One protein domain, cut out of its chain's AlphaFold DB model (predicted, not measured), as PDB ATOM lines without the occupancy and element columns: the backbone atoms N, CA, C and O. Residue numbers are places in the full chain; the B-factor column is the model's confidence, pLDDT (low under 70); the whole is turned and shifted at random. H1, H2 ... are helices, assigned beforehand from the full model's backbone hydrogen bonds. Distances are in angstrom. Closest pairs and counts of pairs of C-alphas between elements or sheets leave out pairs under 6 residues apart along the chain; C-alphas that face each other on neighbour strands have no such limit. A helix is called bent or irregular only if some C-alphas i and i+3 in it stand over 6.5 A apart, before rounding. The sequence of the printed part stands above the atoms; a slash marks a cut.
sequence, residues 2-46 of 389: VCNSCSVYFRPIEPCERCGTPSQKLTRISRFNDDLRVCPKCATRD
ATOM      1  N   VAL A   2      33.666  -9.696 180.151       76.94
ATOM      2  CA  VAL A   2      33.004  -8.452 179.704       76.94
ATOM      3  C   VAL A   2      32.517  -7.687 180.938       76.94
ATOM      4  O   VAL A   2      31.965  -8.304 181.845       76.94
ATOM      5  N   CYS A   3      32.711  -6.364 181.002       89.44
ATOM      6  CA  CYS A   3      32.236  -5.578 182.146       89.44
ATOM      7  C   CYS A   3      30.699  -5.573 182.231       89.44
ATOM      8  O   CYS A   3      30.010  -5.737 181.220       89.44
ATOM      9  N   ASN A   4      30.144  -5.325 183.420       81.88
ATOM     10  CA  ASN A   4      28.692  -5.347 183.637       81.88
ATOM     11  C   ASN A   4      27.923  -4.431 182.670       81.88
ATOM     12  O   ASN A   4      26.895  -4.850 182.133       81.88
ATOM     13  N   SER A   5      28.451  -3.238 182.370       81.31
ATOM     14  CA  SER A   5      27.845  -2.291 181.422       81.31
ATOM     15  C   SER A   5      27.819  -2.814 179.982       81.31
ATOM     16  O   SER A   5      26.861  -2.560 179.252       81.31
ATOM     17  N   CYS A   6      28.843  -3.569 179.576       85.31
ATOM     18  CA  CYS A   6      28.947  -4.132 178.231       85.31
ATOM     19  C   CYS A   6      28.266  -5.502 178.104       85.31
ATOM     20  O   CYS A   6      27.889  -5.875 176.999       85.31
ATOM     21  N   SER A   7      28.041  -6.220 179.214       87.94
ATOM     22  CA  SER A   7      27.441  -7.567 179.226       87.94
ATOM     23  C   SER A   7      26.100  -7.637 178.492       87.94
ATOM     24  O   SER A   7      25.775  -8.648 177.882       87.94
ATOM     25  N   VAL A   8      25.338  -6.540 178.509       84.44
ATOM     26  CA  VAL A   8      24.011  -6.416 177.901       84.44
ATOM     27  C   VAL A   8      24.038  -6.606 176.379       84.44
ATOM     28  O   VAL A   8      23.076  -7.127 175.826       84.44
ATOM     29  N   TYR A   9      25.129  -6.233 175.704       86.12
ATOM     30  CA  TYR A   9      25.262  -6.370 174.246       86.12
ATOM     31  C   TYR A   9      25.602  -7.797 173.791       86.12
ATOM     32  O   TYR A   9      25.474  -8.106 172.611       86.12
ATOM     33  N   PHE A  10      26.002  -8.667 174.723       87.75
ATOM     34  CA  PHE A  10      26.352 -10.068 174.457       87.75
ATOM     35  C   PHE A  10      25.258 -11.047 174.906       87.75
ATOM     36  O   PHE A  10      25.442 -12.259 174.825       87.75
ATOM     37  N   ARG A  11      24.125 -10.541 175.406       89.06
ATOM     38  CA  ARG A  11      22.980 -11.374 175.792       89.06
ATOM     39  C   ARG A  11      22.209 -11.837 174.550       89.06
ATOM     40  O   ARG A  11      22.163 -11.095 173.560       89.06
ATOM     41  N   PRO A  12      21.571 -13.020 174.601       90.75
ATOM     42  CA  PRO A  12      20.673 -13.461 173.542       90.75
ATOM     43  C   PRO A  12      19.524 -12.462 173.348       90.75
ATOM     44  O   PRO A  12      19.072 -11.810 174.294       90.75
ATOM     45  N   ILE A  13      19.081 -12.316 172.099       94.62
ATOM     46  CA  ILE A  13      17.895 -11.526 171.763       94.62
ATOM     47  C   ILE A  13      16.672 -12.381 172.081       94.62
ATOM     48  O   ILE A  13      16.489 -13.440 171.491       94.62
ATOM     49  N   GLU A  14      15.821 -11.892 172.975       95.12
ATOM     50  CA  GLU A  14      14.599 -12.579 173.391       95.12
ATOM     51  C   GLU A  14      13.387 -11.642 173.241       95.12
ATOM     52  O   GLU A  14      13.540 -10.413 173.297       95.12
ATOM     53  N   PRO A  15      12.175 -12.176 173.004       96.38
ATOM     54  CA  PRO A  15      10.979 -11.357 172.863       96.38
ATOM     55  C   PRO A  15      10.557 -10.745 174.205       96.38
ATOM     56  O   PRO A  15      10.606 -11.382 175.253       96.38
ATOM     57  N   CYS A  16      10.104  -9.492 174.168       96.50
ATOM     58  CA  CYS A  16       9.452  -8.845 175.305       96.50
ATOM     59  C   CYS A  16       8.152  -9.574 175.665       96.50
ATOM     60  O   CYS A  16       7.248  -9.639 174.835       96.50
ATOM     61  N   GLU A  17       8.001  -9.999 176.919       96.25
ATOM     62  CA  GLU A  17       6.815 -10.738 177.381       96.25
ATOM     63  C   GLU A  17       5.526  -9.898 177.342       96.25
ATOM     64  O   GLU A  17       4.427 -10.438 177.362       96.25
ATOM     65  N   ARG A  18       5.640  -8.566 177.235       94.44
ATOM     66  CA  ARG A  18       4.487  -7.656 177.158       94.44
ATOM     67  C   ARG A  18       4.108  -7.225 175.739       94.44
ATOM     68  O   ARG A  18       2.938  -6.990 175.475       94.44
ATOM     69  N   CYS A  19       5.079  -7.027 174.847       95.12
ATOM     70  CA  CYS A  19       4.824  -6.440 173.519       95.12
ATOM     71  C   CYS A  19       5.437  -7.218 172.350       95.12
ATOM     72  O   CYS A  19       5.410  -6.733 171.223       95.12
ATOM     73  N   GLY A  20       6.071  -8.364 172.610       95.12
ATOM     74  CA  GLY A  20       6.693  -9.223 171.600       95.12
ATOM     75  C   GLY A  20       7.960  -8.662 170.940       95.12
ATOM     76  O   GLY A  20       8.653  -9.391 170.242       95.12
ATOM     77  N   THR A  21       8.310  -7.388 171.159       95.38
ATOM     78  CA  THR A  21       9.476  -6.767 170.511       95.38
ATOM     79  C   THR A  21      10.784  -7.459 170.928       95.38
ATOM     80  O   THR A  21      11.035  -7.554 172.135       95.38
ATOM     81  N   PRO A  22      11.640  -7.879 169.976       95.19
ATOM     82  CA  PRO A  22      12.935  -8.487 170.277       95.19
ATOM     83  C   PRO A  22      13.849  -7.524 171.046       95.19
ATOM     84  O   PRO A  22      13.987  -6.354 170.680       95.19
ATOM     85  N   SER A  23      14.489  -7.989 172.121       93.56
ATOM     86  CA  SER A  23      15.404  -7.166 172.913       93.56
ATOM     87  C   SER A  23      16.470  -7.984 173.640       93.56
ATOM     88  O   SER A  23      16.196  -9.045 174.182       93.56
ATOM     89  N   GLN A  24      17.681  -7.429 173.744       93.12
ATOM     90  CA  GLN A  24      18.743  -7.933 174.634       93.12
ATOM     91  C   GLN A  24      18.684  -7.291 176.034       93.12
ATOM     92  O   GLN A  24      19.426  -7.661 176.944       93.12
ATOM     93  N   LYS A  25      17.820  -6.278 176.210       92.38
ATOM     94  CA  LYS A  25      17.746  -5.410 177.398       92.38
ATOM     95  C   LYS A  25      16.466  -5.657 178.199       92.38
ATOM     96  O   LYS A  25      15.808  -4.707 178.618       92.38
ATOM     97  N   LEU A  26      16.090  -6.924 178.360       93.31
ATOM     98  CA  LEU A  26      14.905  -7.303 179.124       93.31
ATOM     99  C   LEU A  26      15.147  -7.136 180.629       93.31
ATOM    100  O   LEU A  26      16.189  -7.540 181.144       93.31
ATOM    101  N   THR A  27      14.176  -6.554 181.329       92.62
ATOM    102  CA  THR A  27      14.209  -6.347 182.783       92.62
ATOM    103  C   THR A  27      12.846  -6.622 183.397       92.62
ATOM    104  O   THR A  27      11.825  -6.419 182.746       92.62
ATOM    105  N   ARG A  28      12.825  -7.030 184.666       93.62
ATOM    106  CA  ARG A  28      11.602  -7.072 185.477       93.62
ATOM    107  C   ARG A  28      11.410  -5.745 186.190       93.62
ATOM    108  O   ARG A  28      12.391  -5.119 186.598       93.62
ATOM    109  N   ILE A  29      10.164  -5.305 186.306       92.50
ATOM    110  CA  ILE A  29       9.805  -4.015 186.894       92.50
ATOM    111  C   ILE A  29       8.840  -4.250 188.054       92.50
ATOM    112  O   ILE A  29       7.650  -4.461 187.844       92.50
ATOM    113  N   SER A  30       9.349  -4.164 189.286       90.75
ATOM    114  CA  SER A  30       8.582  -4.448 190.510       90.75
ATOM    115  C   SER A  30       7.289  -3.634 190.619       90.75
ATOM    116  O   SER A  30       6.250  -4.170 190.986       90.75
ATOM    117  N   ARG A  31       7.315  -2.357 190.219       91.00
ATOM    118  CA  ARG A  31       6.147  -1.460 190.279       91.00
ATOM    119  C   ARG A  31       4.983  -1.834 189.348       91.00
ATOM    120  O   ARG A  31       3.919  -1.249 189.482       91.00
ATOM    121  N   PHE A  32       5.169  -2.751 188.394       90.00
ATOM    122  CA  PHE A  32       4.072  -3.239 187.544       90.00
ATOM    123  C   PHE A  32       3.357  -4.466 188.114       90.00
ATOM    124  O   PHE A  32       2.274  -4.778 187.632       90.00
ATOM    125  N   ASN A  33       3.927  -5.108 189.139       87.88
ATOM    126  CA  ASN A  33       3.339  -6.237 189.862       87.88
ATOM    127  C   ASN A  33       2.850  -7.408 188.980       87.88
ATOM    128  O   ASN A  33       1.886  -8.082 189.325       87.88
ATOM    129  N   ASP A  34       3.494  -7.637 187.833       90.44
ATOM    130  CA  ASP A  34       3.159  -8.707 186.883       90.44
ATOM    131  C   ASP A  34       4.331  -9.657 186.585       90.44
ATOM    132  O   ASP A  34       4.183 -10.593 185.809       90.44
ATOM    133  N   ASP A  35       5.494  -9.410 187.197       90.81
ATOM    134  CA  ASP A  35       6.755 -10.161 187.062       90.81
ATOM    135  C   ASP A  35       7.270 -10.373 185.618       90.81
ATOM    136  O   ASP A  35       8.202 -11.146 185.371       90.81
ATOM    137  N   LEU A  36       6.724  -9.619 184.657       93.81
ATOM    138  CA  LEU A  36       7.064  -9.757 183.245       93.81
ATOM    139  C   LEU A  36       8.456  -9.189 182.933       93.81
ATOM    140  O   LEU A  36       8.832  -8.086 183.351       93.81
ATOM    141  N   ARG A  37       9.214  -9.906 182.100       94.44
ATOM    142  CA  ARG A  37      10.450  -9.437 181.469       94.44
ATOM    143  C   ARG A  37      10.115  -8.535 180.288       94.44
ATOM    144  O   ARG A  37       9.730  -8.974 179.203       94.44
ATOM    145  N   VAL A  38      10.319  -7.241 180.484       95.88
ATOM    146  CA  VAL A  38       9.914  -6.210 179.531       95.88
ATOM    147  C   VAL A  38      11.100  -5.512 178.872       95.88
ATOM    148  O   VAL A  38      12.162  -5.336 179.470       95.88
ATOM    149  N   CYS A  39      10.915  -5.084 177.622       95.19
ATOM    150  CA  CYS A  39      11.884  -4.264 176.895       95.19
ATOM    151  C   CYS A  39      11.975  -2.839 177.482       95.19
ATOM    152  O   CYS A  39      11.045  -2.403 178.166       95.19
ATOM    153  N   PRO A  40      13.025  -2.053 177.157       93.69
ATOM    154  CA  PRO A  40      13.196  -0.697 177.685       93.69
ATOM    155  C   PRO A  40      12.000   0.233 177.453       93.69
ATOM    156  O   PRO A  40      11.683   1.033 178.323       93.69
ATOM    157  N   LYS A  41      11.301   0.099 176.315       93.94
ATOM    158  CA  LYS A  41      10.094   0.883 176.002       93.94
ATOM    159  C   LYS A  41       8.934   0.539 176.941       93.94
ATOM    160  O   LYS A  41       8.281   1.425 177.473       93.94
ATOM    161  N   CYS A  42       8.686  -0.752 177.163       94.06
ATOM    162  CA  CYS A  42       7.650  -1.205 178.091       94.06
ATOM    163  C   CYS A  42       8.017  -0.909 179.552       94.06
ATOM    164  O   CYS A  42       7.127  -0.648 180.360       94.06
ATOM    165  N   ALA A  43       9.311  -0.919 179.876       93.12
ATOM    166  CA  ALA A  43       9.843  -0.598 181.193       93.12
ATOM    167  C   ALA A  43       9.687   0.879 181.580       93.12
ATOM    168  O   ALA A  43       9.801   1.189 182.760       93.12
ATOM    169  N   THR A  44       9.445   1.782 180.626       93.88
ATOM    170  CA  THR A  44       9.247   3.223 180.861       93.88
ATOM    171  C   THR A  44       7.887   3.720 180.368       93.88
ATOM    172  O   THR A  44       7.715   4.915 180.149       93.88
ATOM    173  N   ARG A  45       6.904   2.824 180.191       91.00
ATOM    174  CA  ARG A  45       5.576   3.174 179.644       91.00
ATOM    175  C   ARG A  45       4.788   4.193 180.477       91.00
ATOM    176  O   ARG A  45       3.865   4.806 179.970       91.00
ATOM    177  N   ASP A  46       5.115   4.287 181.759       91.50
ATOM    178  CA  ASP A  46       4.501   5.128 182.788       91.50
ATOM    179  C   ASP A  46       5.349   6.372 183.098       91.50
ATOM    180  O   ASP A  46       5.120   7.066 184.087       91.50
TER     181      ASP A  46
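Overview. This is residues 2 to 46 of the 389 residues of the protein "Transposase" of Acinetobacter baumannii (UniProt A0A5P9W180). There is little regular structure here: a body of loops, residues 11 to 39, folds back on itself through two short antiparallel pairings, with the short helix H1 at one end of the long axis and the tiny H2 on the loops. The 45 printed residues hold two named helices, H1 then H2, and no named strand; the class is all helix, with only 11 residues in named elements. The whole is elongated, 31 by 19 by 16 A, and only just compact, close to loose, with a radius of gyration of the C-alphas of 10.9 A.

Along the chain. Find C-alpha 4 at (28.692, -5.347, 183.637); from there H1 runs through residues 4 to 10, 10.6 A long. It is only just irregular: C-alphas 5 and 8 are 6.6 A apart. Further on, H2 takes residues 40 to 43, 4.9 A long, ending at C-alpha 43 at (9.843, -0.598, 181.193).

Arrangement. H1 and H2 are apart. Between them, look for residues 14 to 15 paired antiparallel with 22 to 23, and 27 to 28 with 37 to 38. In H1, 0 of 3 O i to N i+4 pairs are within hydrogen-bond range, beside 3 of 4 O i to N i+3 pairs; H2 is too short for an i+4 pair.

Size, cuts and confidence. The C-alphas of Val 2 and Asp 46, the two farthest apart, are 31.7 A apart. The link from H1 to H2 is long, 29 residues. The printed part has no cut, and no printed residue is under pLDDT 70.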